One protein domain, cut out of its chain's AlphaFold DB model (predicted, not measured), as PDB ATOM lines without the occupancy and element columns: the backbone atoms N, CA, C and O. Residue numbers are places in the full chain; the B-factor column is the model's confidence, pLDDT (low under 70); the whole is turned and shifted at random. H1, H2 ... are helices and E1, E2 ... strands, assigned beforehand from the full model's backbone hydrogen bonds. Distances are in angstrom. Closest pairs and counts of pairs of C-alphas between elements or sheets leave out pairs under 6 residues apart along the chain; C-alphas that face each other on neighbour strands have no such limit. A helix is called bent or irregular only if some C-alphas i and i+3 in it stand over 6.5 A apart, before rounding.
ATOM      1  N   LYS A   7     134.810 103.334 151.968       55.84
ATOM      2  CA  LYS A   7     135.104 104.162 150.790       55.84
ATOM      3  C   LYS A   7     134.675 105.629 150.953       55.84
ATOM      4  O   LYS A   7     135.307 106.482 150.348       55.84
ATOM      5  N   THR A   8     133.669 105.929 151.777       72.62
ATOM      6  CA  THR A   8     133.158 107.296 151.953       72.62
ATOM      7  C   THR A   8     134.136 108.163 152.749       72.62
ATOM      8  O   THR A   8     134.458 109.255 152.307       72.62
ATOM      9  N   PHE A   9     134.692 107.680 153.867       79.06
ATOM     10  CA  PHE A   9     135.519 108.516 154.753       79.06
ATOM     11  C   PHE A   9     136.848 108.964 154.113       79.06
ATOM     12  O   PHE A   9     137.160 110.150 154.100       79.06
ATOM     13  N   SER A  10     137.602 108.040 153.502       86.06
ATOM     14  CA  SER A  10     138.859 108.386 152.803       86.06
ATOM     15  C   SER A  10     138.654 109.358 151.634       86.06
ATOM     16  O   SER A  10     139.473 110.251 151.445       86.06
ATOM     17  N   HIS A  11     137.550 109.224 150.890       86.38
ATOM     18  CA  HIS A  11     137.200 110.145 149.807       86.38
ATOM     19  C   HIS A  11     136.924 111.558 150.325       86.38
ATOM     20  O   HIS A  11     137.298 112.537 149.694       86.38
ATOM     21  N   ARG A  12     136.283 111.680 151.490       86.25
ATOM     22  CA  ARG A  12     136.003 112.989 152.081       86.25
ATOM     23  C   ARG A  12     137.261 113.681 152.609       86.25
ATOM     24  O   ARG A  12     137.358 114.894 152.487       86.25
ATOM     25  N   ILE A  13     138.231 112.923 153.132       89.31
ATOM     26  CA  ILE A  13     139.562 113.474 153.437       89.31
ATOM     27  C   ILE A  13     140.213 113.995 152.148       89.31
ATOM     28  O   ILE A  13     140.682 115.123 152.114       89.31
ATOM     29  N   GLU A  14     140.215 113.195 151.076       91.75
ATOM     30  CA  GLU A  14     140.756 113.598 149.766       91.75
ATOM     31  C   GLU A  14     140.089 114.877 149.227       91.75
ATOM     32  O   GLU A  14     140.792 115.793 148.813       91.75
ATOM     33  N   GLU A  15     138.760 114.978 149.305       88.75
ATOM     34  CA  GLU A  15     138.000 116.176 148.924       88.75
ATOM     35  C   GLU A  15     138.437 117.418 149.712       88.75
ATOM     36  O   GLU A  15     138.712 118.456 149.110       88.75
ATOM     37  N   TYR A  16     138.570 117.297 151.038       90.56
ATOM     38  CA  TYR A  16     139.032 118.393 151.891       90.56
ATOM     39  C   TYR A  16     140.458 118.837 151.541       90.56
ATOM     40  O   TYR A  16     140.724 120.028 151.411       90.56
ATOM     41  N   LEU A  17     141.378 117.881 151.359       92.56
ATOM     42  CA  LEU A  17     142.782 118.166 151.043       92.56
ATOM     43  C   LEU A  17     142.959 118.806 149.660       92.56
ATOM     44  O   LEU A  17     143.917 119.549 149.449       92.56
ATOM     45  N   HIS A  18     142.057 118.528 148.717       92.00
ATOM     46  CA  HIS A  18     142.055 119.184 147.412       92.00
ATOM     47  C   HIS A  18     141.524 120.617 147.472       92.00
ATOM     48  O   HIS A  18     142.107 121.494 146.831       92.00
ATOM     49  N   ASN A  19     140.428 120.855 148.197       88.75
ATOM     50  CA  ASN A  19     139.859 122.189 148.355       88.75
ATOM     51  C   ASN A  19     139.025 122.309 149.641       88.75
ATOM     52  O   ASN A  19     137.837 121.965 149.665       88.75
ATOM     53  N   SER A  20     139.637 122.877 150.680       88.38
ATOM     54  CA  SER A  20     138.994 123.120 151.971       88.38
ATOM     55  C   SER A  20     137.802 124.073 151.877       88.38
ATOM     56  O   SER A  20     136.826 123.887 152.597       88.38
ATOM     57  N   ASP A  21     137.839 125.058 150.976       85.25
ATOM     58  CA  ASP A  21     136.829 126.125 150.901       85.25
ATOM     59  C   ASP A  21     135.492 125.627 150.333       85.25
ATOM     60  O   ASP A  21     134.439 126.208 150.587       85.25
ATOM     61  N   SER A  22     135.527 124.536 149.563       81.12
ATOM     62  CA  SER A  22     134.334 123.896 148.994       81.12
ATOM     63  C   SER A  22     133.800 122.726 149.823       81.12
ATOM     64  O   SER A  22     132.839 122.074 149.408       81.12
ATOM     65  N   PHE A  23     134.429 122.416 150.958       83.06
ATOM     66  CA  PHE A  23     134.078 121.241 151.739       83.06
ATOM     67  C   PHE A  23     132.752 121.421 152.484       83.06
ATOM     68  O   PHE A  23     132.618 122.240 153.388       83.06
ATOM     69  N   ASP A  24     131.769 120.601 152.123       79.81
ATOM     70  CA  ASP A  24     130.445 120.610 152.744       79.81
ATOM     71  C   ASP A  24     130.398 119.676 153.964       79.81
ATOM     72  O   ASP A  24     130.192 118.467 153.820       79.81
ATOM     73  N   GLU A  25     130.589 120.221 155.168       73.00
ATOM     74  CA  GLU A  25     130.566 119.457 156.425       73.00
ATOM     75  C   GLU A  25     129.248 118.695 156.645       73.00
ATOM     76  O   GLU A  25     129.263 117.585 157.177       73.00
ATOM     77  N   GLN A  26     128.111 119.223 156.171       69.19
ATOM     78  CA  GLN A  26     126.784 118.632 156.400       69.19
ATOM     79  C   GLN A  26     126.572 117.322 155.633       69.19
ATOM     80  O   GLN A  26     125.736 116.501 156.013       69.19
ATOM     81  N   LYS A  27     127.333 117.099 154.556       65.88
ATOM     82  CA  LYS A  27     127.299 115.854 153.769       65.88
ATOM     83  C   LYS A  27     128.237 114.775 154.303       65.88
ATOM     84  O   LYS A  27     128.330 113.694 153.716       65.88
ATOM     85  N   PHE A  28     128.963 115.052 155.382       66.94
ATOM     86  CA  PHE A  28     129.932 114.123 155.932       66.94
ATOM     87  C   PHE A  28     129.252 113.153 156.912       66.94
ATOM     88  O   PHE A  28     128.850 113.535 158.007       66.94
ATOM     89  N   ASP A  29     129.176 111.868 156.555       63.28
ATOM     90  CA  ASP A  29     128.829 110.802 157.507       63.28
ATOM     91  C   ASP A  29     130.031 110.565 158.441       63.28
ATOM     92  O   ASP A  29     130.950 109.797 158.146       63.28
ATOM     93  N   SER A  30     130.090 111.360 159.515       57.41
ATOM     94  CA  SER A  30     131.301 111.642 160.304       57.41
ATOM     95  C   SER A  30     131.533 110.679 161.448       57.41
ATOM     96  O   SER A  30     131.991 111.054 162.527       57.41
ATOM     97  N   SER A  31     131.162 109.435 161.215       62.38
ATOM     98  CA  SER A  31     130.888 108.498 162.280       62.38
ATOM     99  C   SER A  31     131.506 107.157 161.945       62.38
ATOM    100  O   SER A  31     131.070 106.457 161.032       62.38
ATOM    101  N   LEU A  32     132.532 106.784 162.702       68.56
ATOM    102  CA  LEU A  32     133.088 105.440 162.674       68.56
ATOM    103  C   LEU A  32     132.584 104.710 163.916       68.56
ATOM    104  O   LEU A  32     133.349 104.504 164.850       68.56
ATOM    105  N   TYR A  33     131.291 104.373 163.962       66.81
ATOM    106  CA  TYR A  33     130.696 103.717 165.127       66.81
ATOM    107  C   TYR A  33     129.734 102.570 164.802       66.81
ATOM    108  O   TYR A  33     129.180 102.466 163.708       66.81
ATOM    109  N   GLN A  34     129.454 101.742 165.809       64.00
ATOM    110  CA  GLN A  34     128.392 100.738 165.822       64.00
ATOM    111  C   GLN A  34     127.338 101.086 166.880       64.00
ATOM    112  O   GLN A  34     127.682 101.444 167.999       64.00
ATOM    113  N   VAL A  35     126.048 100.948 166.564       66.56
ATOM    114  CA  VAL A  35     124.969 101.083 167.562       66.56
ATOM    115  C   VAL A  35     124.611  99.706 168.107       66.56
ATOM    116  O   VAL A  35     124.129  98.847 167.366       66.56
ATOM    117  N   ILE A  36     124.800  99.506 169.406       67.50
ATOM    118  CA  ILE A  36     124.428  98.297 170.136       67.50
ATOM    119  C   ILE A  36     123.296  98.583 171.132       67.50
ATOM    120  O   ILE A  36     123.070  99.715 171.554       67.50
ATOM    121  N   LYS A  37     122.554  97.546 171.520       66.62
ATOM    122  CA  LYS A  37     121.577  97.623 172.613       66.62
ATOM    123  C   LYS A  37     122.201  96.991 173.852       66.62
ATOM    124  O   LYS A  37     122.478  95.796 173.833       66.62
ATOM    125  N   GLN A  38     122.401  97.773 174.905       65.81
ATOM    126  CA  GLN A  38     122.890  97.281 176.191       65.81
ATOM    127  C   GLN A  38     121.758  97.325 177.220       65.81
ATOM    128  O   GLN A  38     120.952  98.254 177.225       65.81
ATOM    129  N   LYS A  39     121.684  96.322 178.097       62.75
ATOM    130  CA  LYS A  39     120.868  96.401 179.312       62.75
ATOM    131  C   LYS A  39     121.750  96.984 180.414       62.75
ATOM    132  O   LYS A  39     122.788  96.400 180.709       62.75
ATOM    133  N   ARG A  40     121.372  98.140 180.961       64.25
ATOM    134  CA  ARG A  40     121.999  98.728 182.151       64.25
ATOM    135  C   ARG A  40     120.946  98.854 183.242       64.25
ATOM    136  O   ARG A  40     119.809  99.236 182.963       64.25
ATOM    137  N   ASP A  41     121.346  98.544 184.461       64.06
ATOM    138  CA  ASP A  41     120.517  98.723 185.638       64.06
ATOM    139  C   ASP A  41     120.611 100.184 186.087       64.06
ATOM    140  O   ASP A  41     121.696 100.701 186.349       64.06
ATOM    141  N   LEU A  42     119.476 100.883 186.107       54.28
ATOM    142  CA  LEU A  42     119.392 102.244 186.620       54.28
ATOM    143  C   LEU A  42     119.152 102.159 188.127       54.28
ATOM    144  O   LEU A  42     118.091 101.700 188.549       54.28
ATOM    145  N   VAL A  43     120.128 102.595 188.920       61.34
ATOM    146  CA  VAL A  43     119.977 102.716 190.373       61.34
ATOM    147  C   VAL A  43     119.365 104.078 190.676       61.34
ATOM    148  O   VAL A  43     119.905 105.111 190.286       61.34
ATOM    149  N   THR A  44     118.218 104.073 191.343       65.12
ATOM    150  CA  THR A  44     117.521 105.268 191.834       65.12
ATOM    151  C   THR A  44     117.234 105.101 193.320       65.12
ATOM    152  O   THR A  44     117.258 103.976 193.820       65.12
ATOM    153  N   ASP A  45     116.872 106.181 194.012       50.91
ATOM    154  CA  ASP A  45     116.443 106.112 195.420       50.91
ATOM    155  C   ASP A  45     115.237 105.167 195.627       50.91
ATOM    156  O   ASP A  45     115.023 104.655 196.723       50.91
ATOM    157  N   ALA A  46     114.470 104.888 194.563       63.28
ATOM    158  CA  ALA A  46     113.314 103.989 194.550       63.28
ATOM    159  C   ALA A  46     113.643 102.524 194.178       63.28
ATOM    160  O   ALA A  46     112.732 101.698 194.095       63.28
ATOM    161  N   GLY A  47     114.916 102.189 193.933       60.56
ATOM    162  CA  GLY A  47     115.374 100.841 193.579       60.56
ATOM    163  C   GLY A  47     116.071 100.746 192.217       60.56
ATOM    164  O   GLY A  47     116.374 101.756 191.571       60.56
ATOM    165  N   THR A  48     116.341  99.505 191.794       71.81
ATOM    166  CA  THR A  48     117.119  99.179 190.588       71.81
ATOM    167  C   THR A  48     116.215  98.675 189.463       71.81
ATOM    168  O   THR A  48     115.556  97.647 189.614       71.81
ATOM    169  N   PHE A  49     116.210  99.367 188.318       63.00
ATOM    170  CA  PHE A  49     115.360  99.023 187.170       63.00
ATOM    171  C   PHE A  49     116.188  98.688 185.918       63.00
ATOM    172  O   PHE A  49     117.037  99.493 185.522       63.00
ATOM    173  N   PRO A  50     115.917  97.563 185.226       60.97
ATOM    174  CA  PRO A  50     116.620  97.223 183.997       60.97
ATOM    175  C   PRO A  50     116.154  98.125 182.846       60.97
ATOM    176  O   PRO A  50     115.006  98.058 182.400       60.97
ATOM    177  N   ARG A  51     117.057  98.953 182.310       69.50
ATOM    178  CA  ARG A  51     116.803  99.823 181.155       69.50
ATOM    179  C   ARG A  51     117.611  99.357 179.950       69.50
ATOM    180  O   ARG A  51     118.832  99.231 179.998       69.50
ATOM    181  N   ALA A  52     116.932  99.139 178.824       58.91
ATOM    182  CA  ALA A  52     117.608  98.973 177.542       58.91
ATOM    183  C   ALA A  52     118.060 100.350 177.034       58.91
ATOM    184  O   ALA A  52     117.235 101.201 176.699       58.91
ATOM    185  N   VAL A  53     119.371 100.568 176.974       63.06
ATOM    186  CA  VAL A  53     119.991 101.793 176.467       63.06
ATOM    187  C   VAL A  53     120.634 101.479 175.116       63.06
ATOM    188  O   VAL A  53     121.307 100.458 174.949       63.06
ATOM    189  N   LYS A  54     120.396 102.332 174.115       58.81
ATOM    190  CA  LYS A  54     121.166 102.291 172.867       58.81
ATOM    191  C   LYS A  54     122.531 102.898 173.159       58.81
ATOM    192  O   LYS A  54     122.596 104.059 173.546       58.81
ATOM    193  N   VAL A  55     123.585 102.118 172.969       59.72
ATOM    194  CA  VAL A  55     124.964 102.565 173.152       59.72
ATOM    195  C   VAL A  55     125.638 102.584 171.791       59.72
ATOM    196  O   VAL A  55     125.529 101.639 171.013       59.72
ATOM    197  N   ILE A  56     126.280 103.696 171.473       59.28
ATOM    198  CA  ILE A  56     127.098 103.852 170.274       59.28
ATOM    199  C   ILE A  56     128.527 103.448 170.645       59.28
ATOM    200  O   ILE A  56     128.926 103.721 171.759       59.28
ATOM    201  N   ARG A  57     129.287 102.774 169.778       66.94
ATOM    202  CA  ARG A  57     130.682 102.360 170.015       66.94
ATOM    203  C   ARG A  57     131.560 102.785 168.854       66.94
ATOM    204  O   ARG A  57     131.358 102.264 167.762       66.94
ATOM    205  N   GLY A  58     132.514 103.683 169.079       67.38
ATOM    206  CA  GLY A  58     133.479 104.094 168.060       67.38
ATOM    207  C   GLY A  58     133.805 105.583 168.123       67.38
ATOM    208  O   GLY A  58     133.762 106.182 169.192       67.38
ATOM    209  N   LEU A  59     134.140 106.175 166.978       70.94
ATOM    210  CA  LEU A  59     134.416 107.605 166.838       70.94
ATOM    211  C   LEU A  59     133.185 108.347 166.307       70.94
ATOM    212  O   LEU A  59     132.595 107.934 165.306       70.94
ATOM    213  N   SER A  60     132.851 109.473 166.935       70.19
ATOM    214  CA  SER A  60     131.937 110.475 166.380       70.19
ATOM    215  C   SER A  60     132.692 111.784 166.216       70.19
ATOM    216  O   SER A  60     133.282 112.286 167.170       70.19
ATOM    217  N   PHE A  61     132.665 112.337 165.009       67.94
ATOM    218  CA  PHE A  61     133.307 113.607 164.692       67.94
ATOM    219  C   PHE A  61     132.297 114.743 164.465       67.94
ATOM    220  O   PHE A  61     132.716 115.809 164.032       67.94
ATOM    221  N   SER A  62     130.997 114.539 164.721       58.50
ATOM    222  CA  SER A  62     129.914 115.439 164.267       58.50
ATOM    223  C   SER A  62     130.118 116.907 164.636       58.50
ATOM    224  O   SER A  62     129.911 117.774 163.797       58.50
ATOM    225  N   ASP A  63     130.592 117.178 165.852       61.62
ATOM    226  CA  ASP A  63     130.716 118.548 166.361       61.62
ATOM    227  C   ASP A  63     132.109 119.152 166.093       61.62
ATOM    228  O   ASP A  63     132.341 120.328 166.362       61.62
ATOM    229  N   HIS A  64     133.050 118.361 165.554       72.19
ATOM    230  CA  HIS A  64     134.461 118.748 165.399       72.19
ATOM    231  C   HIS A  64     135.091 118.317 164.071       72.19
ATOM    232  O   HIS A  64     136.317 118.327 163.941       72.19
ATOM    233  N   ILE A  65     134.291 117.933 163.073       76.75
ATOM    234  CA  ILE A  65     134.808 117.391 161.812       76.75
ATOM    235  C   ILE A  65     135.723 118.389 161.095       76.75
ATOM    236  O   ILE A  65     136.771 117.985 160.594       76.75
ATOM    237  N   GLY A  66     135.397 119.685 161.142       79.00
ATOM    238  CA  GLY A  66     136.260 120.749 160.632       79.00
ATOM    239  C   GLY A  66     137.648 120.731 161.282       79.00
ATOM    240  O   GLY A  66     138.659 120.710 160.581       79.00
ATOM    241  N   LEU A  67     137.727 120.623 162.614       79.19
ATOM    242  CA  LEU A  67     139.005 120.535 163.329       79.19
ATOM    243  C   LEU A  67     139.777 119.254 162.982       79.19
ATOM    244  O   LEU A  67     140.990 119.304 162.779       79.19
ATOM    245  N   VAL A  68     139.090 118.112 162.883       83.50
ATOM    246  CA  VAL A  68     139.710 116.844 162.465       83.50
ATOM    247  C   VAL A  68     140.348 116.993 161.083       83.50
ATOM    248  O   VAL A  68     141.503 116.611 160.900       83.50
ATOM    249  N   MET A  69     139.628 117.584 160.128       87.06
ATOM    250  CA  MET A  69     140.133 117.805 158.774       87.06
ATOM    251  C   MET A  69     141.316 118.782 158.744       87.06
ATOM    252  O   MET A  69     142.313 118.486 158.090       87.06
ATOM    253  N   ILE A  70     141.276 119.873 159.520       86.69
ATOM    254  CA  ILE A  70     142.409 120.807 159.669       86.69
ATOM    255  C   ILE A  70     143.664 120.075 160.161       86.69
ATOM    256  O   ILE A  70     144.762 120.296 159.652       86.69
ATOM    257  N   LEU A  71     143.533 119.192 161.153       87.38
ATOM    258  CA  LEU A  71     144.672 118.448 161.700       87.38
ATOM    259  C   LEU A  71     145.227 117.426 160.704       87.38
ATOM    260  O   LEU A  71     146.445 117.260 160.618       87.38
ATOM    261  N   ILE A  72     144.354 116.770 159.938       90.94
ATOM    262  CA  ILE A  72     144.757 115.853 158.868       90.94
ATOM    263  C   ILE A  72     145.457 116.616 157.732       90.94
ATOM    264  O   ILE A  72     146.485 116.148 157.246       90.94
ATOM    265  N   ASP A  73     144.971 117.800 157.350       92.19
ATOM    266  CA  ASP A  73     145.622 118.670 156.361       92.19
ATOM    267  C   ASP A  73     147.006 119.120 156.823       92.19
ATOM    268  O   ASP A  73     147.990 118.978 156.100       92.19
ATOM    269  N   ARG A  74     147.133 119.556 158.080       89.44
ATOM    270  CA  ARG A  74     148.443 119.871 158.667       89.44
ATOM    271  C   ARG A  74     149.397 118.679 158.630       89.44
ATOM    272  O   ARG A  74     150.564 118.854 158.291       89.44
ATOM    273  N   ALA A  75     148.910 117.483 158.959       92.12
ATOM    274  CA  ALA A  75     149.713 116.269 158.887       92.12
ATOM    275  C   ALA A  75     150.171 115.978 157.449       92.12
ATOM    276  O   ALA A  75     151.346 115.689 157.241       92.12
ATOM    277  N   PHE A  76     149.283 116.126 156.458       95.50
ATOM    278  CA  PHE A  76     149.616 115.951 155.043       95.50
ATOM    279  C   PHE A  76     150.663 116.963 154.560       95.50
ATOM    280  O   PHE A  76     151.654 116.589 153.937       95.50
ATOM    281  N   ARG A  77     150.484 118.248 154.887       93.06
ATOM    282  CA  ARG A  77     151.413 119.323 154.502       93.06
ATOM    283  C   ARG A  77     152.790 119.206 155.163       93.06
ATOM    284  O   ARG A  77     153.742 119.800 154.663       93.06
ATOM    285  N   GLY A  78     152.904 118.462 156.264       90.44
ATOM    286  CA  GLY A  78     154.174 118.182 156.942       90.44
ATOM    287  C   GLY A  78     155.027 117.090 156.282       90.44
ATOM    288  O   GLY A  78     156.216 116.973 156.599       90.44
ATOM    289  N   LEU A  79     154.449 116.305 155.364       95.38
ATOM    290  CA  LEU A  79     155.125 115.179 154.726       95.38
ATOM    291  C   LEU A  79     156.282 115.621 153.822       95.38
ATOM    292  O   LEU A  79     156.258 116.669 153.180       95.38
ATOM    293  N   ARG A  80     157.298 114.761 153.735       94.50
ATOM    294  CA  ARG A  80     158.486 114.927 152.883       94.50
ATOM    295  C   ARG A  80     158.728 113.735 151.955       94.50
ATOM    296  O   ARG A  80     159.613 113.796 151.109       94.50
ATOM    297  N   ASP A  81     157.947 112.667 152.092       90.75
ATOM    298  CA  ASP A  81     158.122 111.379 151.406       90.75
ATOM    299  C   ASP A  81     157.408 111.275 150.041       90.75
ATOM    300  O   ASP A  81     157.249 110.182 149.507       90.75
ATOM    301  N   GLN A  82     156.988 112.406 149.460       90.38
ATOM    302  CA  GLN A  82     156.262 112.489 148.180       90.38
ATOM    303  C   GLN A  82     154.974 111.642 148.119       90.38
ATOM    304  O   GLN A  82     154.475 111.341 147.029       90.38
ATOM    305  N   THR A  83     154.394 111.267 149.265       94.88
ATOM    306  CA  THR A  83     153.141 110.508 149.288       94.88
ATOM    307  C   THR A  83     152.012 111.297 148.617       94.88
ATOM    308  O   THR A  83     151.727 112.439 148.971       94.88
ATOM    309  N   SER A  84     151.314 110.674 147.662       96.50
ATOM    310  CA  SER A  84     150.129 111.283 147.039       96.50
ATOM    311  C   SER A  84     148.978 111.469 148.040       96.50
ATOM    312  O   SER A  84     148.772 110.612 148.903       96.50
ATOM    313  N   ILE A  85     148.157 112.513 147.852       95.81
ATOM    314  CA  ILE A  85     146.937 112.782 148.647       95.81
ATOM    315  C   ILE A  85     146.106 111.505 148.821       95.81
ATOM    316  O   ILE A  85     145.769 111.109 149.930       95.81
ATOM    317  N   LYS A  86     145.843 110.794 147.722       94.62
ATOM    318  CA  LYS A  86     145.026 109.578 147.719       94.62
ATOM    319  C   LYS A  86     145.606 108.447 148.570       94.62
ATOM    320  O   LYS A  86     144.855 107.719 149.221       94.62
ATOM    321  N   ALA A  87     146.926 108.260 148.544       95.31
ATOM    322  CA  ALA A  87     147.590 107.248 149.364       95.31
ATOM    323  C   ALA A  87     147.529 107.628 150.850       95.31
ATOM    324  O   ALA A  87     147.140 106.798 151.674       95.31
ATOM    325  N   PHE A  88     147.805 108.894 151.166       96.25
ATOM    326  CA  PHE A  88     147.717 109.428 152.521       96.25
ATOM    327  C   PHE A  88     146.296 109.319 153.100       96.25
ATOM    328  O   PHE A  88     146.102 108.697 154.145       96.25
ATOM    329  N   SER A  89     145.276 109.813 152.390       93.44
ATOM    330  CA  SER A  89     143.872 109.770 152.830       93.44
ATOM    331  C   SER A  89     143.394 108.350 153.140       93.44
ATOM    332  O   SER A  89     142.666 108.123 154.108       93.44
ATOM    333  N   ARG A  90     143.824 107.362 152.343       91.88
ATOM    334  CA  ARG A  90     143.526 105.943 152.593       91.88
ATOM    335  C   ARG A  90     144.221 105.420 153.844       91.88
ATOM    336  O   ARG A  90     143.592 104.684 154.604       91.88
ATOM    337  N   ALA A  91     145.488 105.775 154.048       93.31
ATOM    338  CA  ALA A  91     146.264 105.348 155.206       93.31
ATOM    339  C   ALA A  91     145.660 105.887 156.513       93.31
ATOM    340  O   ALA A  91     145.392 105.109 157.428       93.31
ATOM    341  N   ILE A  92     145.337 107.183 156.564       91.56
ATOM    342  CA  ILE A  92     144.718 107.825 157.733       91.56
ATOM    343  C   ILE A  92     143.324 107.266 158.013       91.56
ATOM    344  O   ILE A  92     143.027 106.891 159.147       91.56
ATOM    345  N   ALA A  93     142.480 107.136 156.984       87.69
ATOM    346  CA  ALA A  93     141.156 106.539 157.138       87.69
ATOM    347  C   ALA A  93     141.233 105.110 157.690       87.69
ATOM    348  O   ALA A  93     140.444 104.734 158.556       87.69
ATOM    349  N   LYS A  94     142.198 104.315 157.211       86.75
ATOM    350  CA  LYS A  94     142.434 102.961 157.714       86.75
ATOM    351  C   LYS A  94     142.875 102.982 159.180       86.75
ATOM    352  O   LYS A  94     142.304 102.234 159.963       86.75
ATOM    353  N   ALA A  95     143.828 103.834 159.554       88.00
ATOM    354  CA  ALA A  95     144.324 103.938 160.929       88.00
ATOM    355  C   ALA A  95     143.214 104.345 161.918       88.00
ATOM    356  O   ALA A  95     143.018 103.689 162.940       88.00
ATOM    357  N   LEU A  96     142.425 105.371 161.582       84.62
ATOM    358  CA  LEU A  96     141.289 105.813 162.400       84.62
ATOM    359  C   LEU A  96     140.205 104.732 162.520       84.62
ATOM    360  O   LEU A  96     139.623 104.552 163.588       84.62
ATOM    361  N   GLN A  97     139.963 103.969 161.452       78.50
ATOM    362  CA  GLN A  97     139.040 102.835 161.486       78.50
ATOM    363  C   GLN A  97     139.538 101.706 162.395       78.50
ATOM    364  O   GLN A  97     138.729 101.110 163.104       78.50
ATOM    365  N   THR A  98     140.843 101.417 162.391       77.69
ATOM    366  CA  THR A  98     141.442 100.423 163.296       77.69
ATOM    367  C   THR A  98     141.205 100.791 164.759       77.69
ATOM    368  O   THR A  98     140.997  99.898 165.568       77.69
ATOM    369  N   TYR A  99     141.178 102.084 165.092       75.69
ATOM    370  CA  TYR A  99     140.854 102.564 166.437       75.69
ATOM    371  C   TYR A  99     139.351 102.538 166.755       75.69
ATOM    372  O   TYR A  99     138.953 102.318 167.894       75.69
ATOM    373  N   ALA A 100     138.487 102.755 165.766       71.75
ATOM    374  CA  ALA A 100     137.043 102.760 165.987       71.75
ATOM    375  C   ALA A 100     136.488 101.401 166.473       71.75
ATOM    376  O   ALA A 100     135.467 101.371 167.160       71.75
ATOM    377  N   GLU A 101     137.142 100.283 166.129       66.88
ATOM    378  CA  GLU A 101     136.628  98.914 166.319       66.88
ATOM    379  C   GLU A 101     137.337  98.017 167.371       66.88
ATOM    380  O   GLU A 101     137.149  96.802 167.318       66.88
ATOM    381  N   PRO A 102     138.025  98.542 168.408       58.78
ATOM    382  CA  PRO A 102     138.187  97.799 169.657       58.78
ATOM    383  C   PRO A 102     137.688  98.569 170.887       58.78
ATOM    384  O   PRO A 102     138.005  98.183 172.010       58.78
ATOM    385  N   ILE A 103     136.886  99.634 170.729       64.44
ATOM    386  CA  ILE A 103     136.209 100.275 171.872       64.44
ATOM    387  C   ILE A 103     135.099  99.327 172.367       64.44
ATOM    388  O   ILE A 103     133.930  99.422 171.983       64.44
ATOM    389  N   VAL A 104     135.492  98.336 173.172       56.19
ATOM    390  CA  VAL A 104     134.603  97.405 173.877       56.19
ATOM    391  C   VAL A 104     134.135  98.080 175.171       56.19
ATOM    392  O   VAL A 104     134.915  98.722 175.865       56.19
ATOM    393  N   ASP A 105     132.836  97.994 175.442       51.25
ATOM    394  CA  ASP A 105     132.129  98.881 176.372       51.25
ATOM    395  C   ASP A 105     132.138  98.435 177.841       51.25
ATOM    396  O   ASP A 105     132.087  97.239 178.144       51.25
ATOM    397  N   GLY A 106     132.042  99.456 178.699       48.22
ATOM    398  CA  GLY A 106     131.573  99.437 180.083       48.22
ATOM    399  C   GLY A 106     131.188 100.827 180.641       48.22
ATOM    400  O   GLY A 106     130.800 100.901 181.801       48.22
ATOM    401  N   ASP A 107     131.256 101.921 179.869       49.81
ATOM    402  CA  ASP A 107     131.267 103.298 180.407       49.81
ATOM    403  C   ASP A 107     130.411 104.266 179.551       49.81
ATOM    404  O   ASP A 107     129.952 103.909 178.470       49.81
ATOM    405  N   TYR A 108     130.102 105.475 180.025       47.00
ATOM    406  CA  TYR A 108     129.340 106.508 179.295       47.00
ATOM    407  C   TYR A 108     130.172 107.228 178.215       47.00
ATOM    408  O   TYR A 108     129.632 107.968 177.393       47.00
ATOM    409  N   ALA A 109     131.483 106.976 178.180       46.41
ATOM    410  CA  ALA A 109     132.470 107.626 177.317       46.41
ATOM    411  C   ALA A 109     132.566 107.062 175.885       46.41
ATOM    412  O   ALA A 109     133.629 107.114 175.265       46.41
ATOM    413  N   CYS A 110     131.485 106.526 175.320       49.19
ATOM    414  CA  CYS A 110     131.535 105.959 173.969       49.19
ATOM    415  C   CYS A 110     131.487 107.003 172.831       49.19
ATOM    416  O   CYS A 110     131.262 106.646 171.675       49.19
ATOM    417  N   PHE A 111     131.719 108.277 173.160       56.84
ATOM    418  CA  PHE A 111     131.844 109.394 172.223       56.84
ATOM    419  C   PHE A 111     133.129 110.187 172.506       56.84
ATOM    420  O   PHE A 111     133.068 111.254 173.123       56.84
ATOM    421  N   PRO A 112     134.316 109.684 172.134       54.22
ATOM    422  CA  PRO A 112     135.529 110.483 172.188       54.22
ATOM    423  C   PRO A 112     135.491 111.573 171.133       54.22
ATOM    424  O   PRO A 112     135.528 111.300 169.934       54.22
ATOM    425  N   TYR A 113     135.505 112.815 171.604       62.34
ATOM    426  CA  TYR A 113     136.210 113.864 170.890       62.34
ATOM    427  C   TYR A 113     137.658 113.385 170.726       62.34
ATOM    428  O   TYR A 113     138.311 113.070 171.720       62.34
ATOM    429  N   PRO A 114     138.163 113.208 169.496       66.75
ATOM    430  CA  PRO A 114     139.424 112.513 169.248       66.75
ATOM    431  C   PRO A 114     140.632 113.445 169.438       66.75
ATOM    432  O   PRO A 114     141.603 113.341 168.684       66.75
ATOM    433  N   TYR A 115     140.586 114.401 170.370       76.62
ATOM    434  CA  TYR A 115     141.639 115.413 170.470       76.62
ATOM    435  C   TYR A 115     142.979 114.767 170.796       76.62
ATOM    436  O   TYR A 115     143.964 115.005 170.092       76.62
ATOM    437  N   PHE A 116     143.019 113.861 171.771       81.69
ATOM    438  CA  PHE A 116     144.253 113.136 172.025       81.69
ATOM    439  C   PHE A 116     144.638 112.174 170.889       81.69
ATOM    440  O   PHE A 116     145.822 112.027 170.580       81.69
ATOM    441  N   LEU A 117     143.667 111.557 170.207       85.44
ATOM    442  CA  LEU A 117     143.945 110.657 169.082       85.44
ATOM    443  C   LEU A 117     144.712 111.378 167.963       85.44
ATOM    444  O   LEU A 117     145.680 110.837 167.433       85.44
ATOM    445  N   LEU A 118     144.327 112.619 167.652       85.44
ATOM    446  CA  LEU A 118     144.888 113.426 166.563       85.44
ATOM    447  C   LEU A 118     146.077 114.304 166.984       85.44
ATOM    448  O   LEU A 118     146.524 115.168 166.228       85.44
ATOM    449  N   HIS A 119     146.598 114.115 168.191       84.19
ATOM    450  CA  HIS A 119     147.705 114.913 168.694       84.19
ATOM    451  C   HIS A 119     149.051 114.499 168.068       84.19
ATOM    452  O   HIS A 119     149.415 113.317 168.031       84.19
ATOM    453  N   GLY A 120     149.836 115.500 167.645       83.81
ATOM    454  CA  GLY A 120     151.234 115.334 167.229       83.81
ATOM    455  C   GLY A 120     151.431 114.635 165.881       83.81
ATOM    456  O   GLY A 120     152.437 113.947 165.714       83.81
ATOM    457  N   LEU A 121     150.480 114.782 164.952       90.00
ATOM    458  CA  LEU A 121     150.482 114.117 163.640       90.00
ATOM    459  C   LEU A 121     151.409 114.739 162.593       90.00
ATOM    460  O   LEU A 121     151.617 114.133 161.551       90.00
ATOM    461  N   GLU A 122     151.978 115.918 162.838       89.62
ATOM    462  CA  GLU A 122     152.962 116.509 161.929       89.62
ATOM    463  C   GLU A 122     154.249 115.663 161.948       89.62
ATOM    464  O   GLU A 122     155.000 115.652 162.932       89.62
ATOM    465  N   LYS A 123     154.451 114.878 160.884       93.00
ATOM    466  CA  LYS A 123     155.567 113.941 160.700       93.00
ATOM    467  C   LYS A 123     156.099 114.012 159.280       93.00
ATOM    468  O   LYS A 123     155.459 114.578 158.401       93.00
ATOM    469  N   THR A 124     157.278 113.436 159.065       95.56
ATOM    470  CA  THR A 124     157.957 113.526 157.769       95.56
ATOM    471  C   THR A 124     157.490 112.464 156.786       95.56
ATOM    472  O   THR A 124     157.605 112.678 155.580       95.56
ATOM    473  N   THR A 125     156.938 111.353 157.279       96.94
ATOM    474  CA  THR A 125     156.413 110.279 156.431       96.94
ATOM    475  C   THR A 125     155.009 109.848 156.829       96.94
ATOM    476  O   THR A 125     154.616 109.946 157.995       96.94
ATOM    477  N   THR A 126     154.255 109.314 155.868       97.06
ATOM    478  CA  THR A 126     152.903 108.783 156.108       97.06
ATOM    479  C   THR A 126     152.922 107.679 157.166       97.06
ATOM    480  O   THR A 126     152.065 107.651 158.049       97.06
ATOM    481  N   ASP A 127     153.940 106.817 157.142       96.38
ATOM    482  CA  ASP A 127     154.105 105.734 158.114       96.38
ATOM    483  C   ASP A 127     154.356 106.248 159.536       96.38
ATOM    484  O   ASP A 127     153.941 105.628 160.513       96.38
ATOM    485  N   GLU A 128     155.049 107.377 159.700       95.94
ATOM    486  CA  GLU A 128     155.196 108.022 161.008       95.94
ATOM    487  C   GLU A 128     153.870 108.600 161.512       95.94
ATOM    488  O   GLU A 128     153.572 108.466 162.702       95.94
ATOM    489  N   VAL A 129     153.061 109.203 160.631       95.00
ATOM    490  CA  VAL A 129     151.722 109.705 160.991       95.00
ATOM    491  C   VAL A 129     150.827 108.554 161.447       95.00
ATOM    492  O   VAL A 129     150.210 108.632 162.511       95.00
ATOM    493  N   VAL A 130     150.788 107.462 160.677       95.38
ATOM    494  CA  VAL A 130     149.993 106.267 161.001       95.38
ATOM    495  C   VAL A 130     150.441 105.658 162.327       95.38
ATOM    496  O   VAL A 130     149.610 105.468 163.212       95.38
ATOM    497  N   ARG A 131     151.749 105.444 162.524       94.94
ATOM    498  CA  ARG A 131     152.279 104.923 163.795       94.94
ATOM    499  C   ARG A 131     151.926 105.819 164.979       94.94
ATOM    500  O   ARG A 131     151.662 105.321 166.071       94.94
ATOM    501  N   LYS A 132     151.905 107.141 164.786       92.94
ATOM    502  CA  LYS A 132     151.513 108.087 165.835       92.94
ATOM    503  C   LYS A 132     150.027 107.969 166.192       92.94
ATOM    504  O   LYS A 132     149.713 107.936 167.380       92.94
ATOM    505  N   LEU A 133     149.140 107.859 165.198       91.06
ATOM    506  CA  LEU A 133     147.709 107.599 165.412       91.06
ATOM    507  C   LEU A 133     147.483 106.294 166.178       91.06
ATOM    508  O   LEU A 133     146.762 106.280 167.173       91.06
ATOM    509  N   GLU A 134     148.130 105.213 165.746       90.31
ATOM    510  CA  GLU A 134     148.023 103.897 166.384       90.31
ATOM    511  C   GLU A 134     148.536 103.926 167.830       90.31
ATOM    512  O   GLU A 134     147.888 103.389 168.730       90.31
ATOM    513  N   ALA A 135     149.655 104.614 168.082       91.38
ATOM    514  CA  ALA A 135     150.199 104.777 169.425       91.38
ATOM    515  C   ALA A 135     149.252 105.562 170.347       91.38
ATOM    516  O   ALA A 135     149.026 105.138 171.480       91.38
ATOM    517  N   ASN A 136     148.683 106.676 169.870       89.88
ATOM    518  CA  ASN A 136     147.696 107.445 170.632       89.88
ATOM    519  C   ASN A 136     146.443 106.592 170.906       89.88
ATOM    520  O   ASN A 136     145.955 106.561 172.034       89.88
ATOM    521  N   GLY A 137     145.968 105.842 169.908       87.19
ATOM    522  CA  GLY A 137     144.832 104.934 170.046       87.19
ATOM    523  C   GLY A 137     145.048 103.850 171.104       87.19
ATOM    524  O   GLY A 137     144.192 103.644 171.962       87.19
ATOM    525  N   ARG A 138     146.221 103.204 171.113       88.88
ATOM    526  CA  ARG A 138     146.602 102.233 172.153       88.88
ATOM    527  C   ARG A 138     146.508 102.838 173.556       88.88
ATOM    528  O   ARG A 138     145.896 102.234 174.430       88.88
ATOM    529  N   ILE A 139     147.090 104.020 173.764       89.62
ATOM    530  CA  ILE A 139     147.088 104.704 175.070       89.62
ATOM    531  C   ILE A 139     145.656 104.950 175.553       89.62
ATOM    532  O   ILE A 139     145.354 104.761 176.732       89.62
ATOM    533  N   ILE A 140     144.763 105.345 174.645       86.62
ATOM    534  CA  ILE A 140     143.356 105.528 174.991       86.62
ATOM    535  C   ILE A 140     142.736 104.201 175.449       86.62
ATOM    536  O   ILE A 140     142.103 104.169 176.502       86.62
ATOM    537  N   HIS A 141     142.942 103.103 174.717       83.25
ATOM    538  CA  HIS A 141     142.425 101.791 175.123       83.25
ATOM    539  C   HIS A 141     142.966 101.336 176.481       83.25
ATOM    540  O   HIS A 141     142.203 100.831 177.302       83.25
ATOM    541  N   GLU A 142     144.253 101.545 176.747       88.56
ATOM    542  CA  GLU A 142     144.859 101.226 178.043       88.56
ATOM    543  C   GLU A 142     144.275 102.066 179.180       88.56
ATOM    544  O   GLU A 142     143.979 101.544 180.260       88.56
ATOM    545  N   THR A 143     144.039 103.352 178.919       88.88
ATOM    546  CA  THR A 143     143.359 104.235 179.867       88.88
ATOM    547  C   THR A 143     141.955 103.715 180.145       88.88
ATOM    548  O   THR A 143     141.626 103.470 181.298       88.88
ATOM    549  N   LEU A 144     141.145 103.455 179.115       83.06
ATOM    550  CA  LEU A 144     139.778 102.941 179.272       83.06
ATOM    551  C   LEU A 144     139.732 101.599 180.019       83.06
ATOM    552  O   LEU A 144     138.839 101.390 180.836       83.06
ATOM    553  N   ALA A 145     140.703 100.713 179.790       84.00
ATOM    554  CA  ALA A 145     140.775  99.414 180.457       84.00
ATOM    555  C   ALA A 145     141.081  99.518 181.962       84.00
ATOM    556  O   ALA A 145     140.657  98.660 182.736       84.00
TER     557      ALA A 145
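AT A GLANCE: This is residues 7 to 145 of the 317 residues of an uncharacterized protein of Desulfobacterales bacterium SG8_35 (UniProt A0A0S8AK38). A body of four helices has a long two-stranded hairpin, E1 and E2, reaching out from one end as a bent arm that makes much of the length. In the body H3 sits between H1 and H4, with H4 side by side with it and H1 crossing it, while H2 packs across part of H1. The 139 printed residues hold four named helices and two named strands, in the order H1 E1 E2 H2 H3 H4; the sheet, order E1 - E2, is antiparallel, and the class is mixed, helices and strands. The whole is only just loose, close to compact, with a radius of gyration of the C-alphas of 17.4 A, and spans 62 by 32 by 22 A.

IN THESE COORDINATES: H1 is residues 7 to 18, 16.9 A from first to last C-alpha, and begins at C-alpha 7, (135.104, 104.162, 150.790). E1 is residues 31 to 44, 32.6 A, and bends by 66 degrees at residue 34. E2 is residues 47 to 60, 33.3 A; it begins at C-alpha 47, (115.374, 100.841, 193.579), and bends by 60 degrees at residue 50. H2 is residues 65 to 77, 18.2 A, and H3 is residues 85 to 100, 22.3 A. H4, residues 126 to 145, is 28.8 A long and ends at C-alpha 145, (140.775, 99.414, 180.457).

HOW THE PARTS SIT: H1 and H3 touch, closest at the C-alphas of Ser 10 and Ser 89, 5.2 A, at a steep tilt of 47 degrees, opposite ways. With residues 13 to 17 alone H1 touches H2, closest at the C-alphas of Leu 17 and Asp 73, 6.0 A, at a steep tilt of 65 degrees, the same way. E1 and E2 form a hairpin, antiparallel at 163 degrees; N 32 and O 59 at 2.8 A and N 44 and O 47 at 3.0 A are within hydrogen-bond range. The closest C-alphas of E2 and H3, those of Gly 58 and Ala 100, are 4.3 A apart. H2 is close to but not clearly touching H3, where the C-alphas of Phe 76 and Phe 88 are closest at 7.2 A. H3 and H4 touch, closest at the C-alphas of Tyr 99 and Gly 137, 5.9 A, at a shallow tilt of 12 degrees, the same way. H4 is apart from H1, E1 and E2. Every O i to N i+4 pair is within hydrogen-bond range in H2, H3 and H4, and 7 of 8 are in H1.

THE WHOLE: The outline is only just elongated, and the two C-alphas farthest apart, those of Ala 46 and Gln 82, are 63.8 A apart. The printed part has no cut. The links from H1 to E1, 12 residues, and from H3 to H4, 25 residues, are long. The mean pLDDT of the printed part is 77.9; 50 residues are under 70, among them residues 26 to 47, 49 to 58 and 101 to 114.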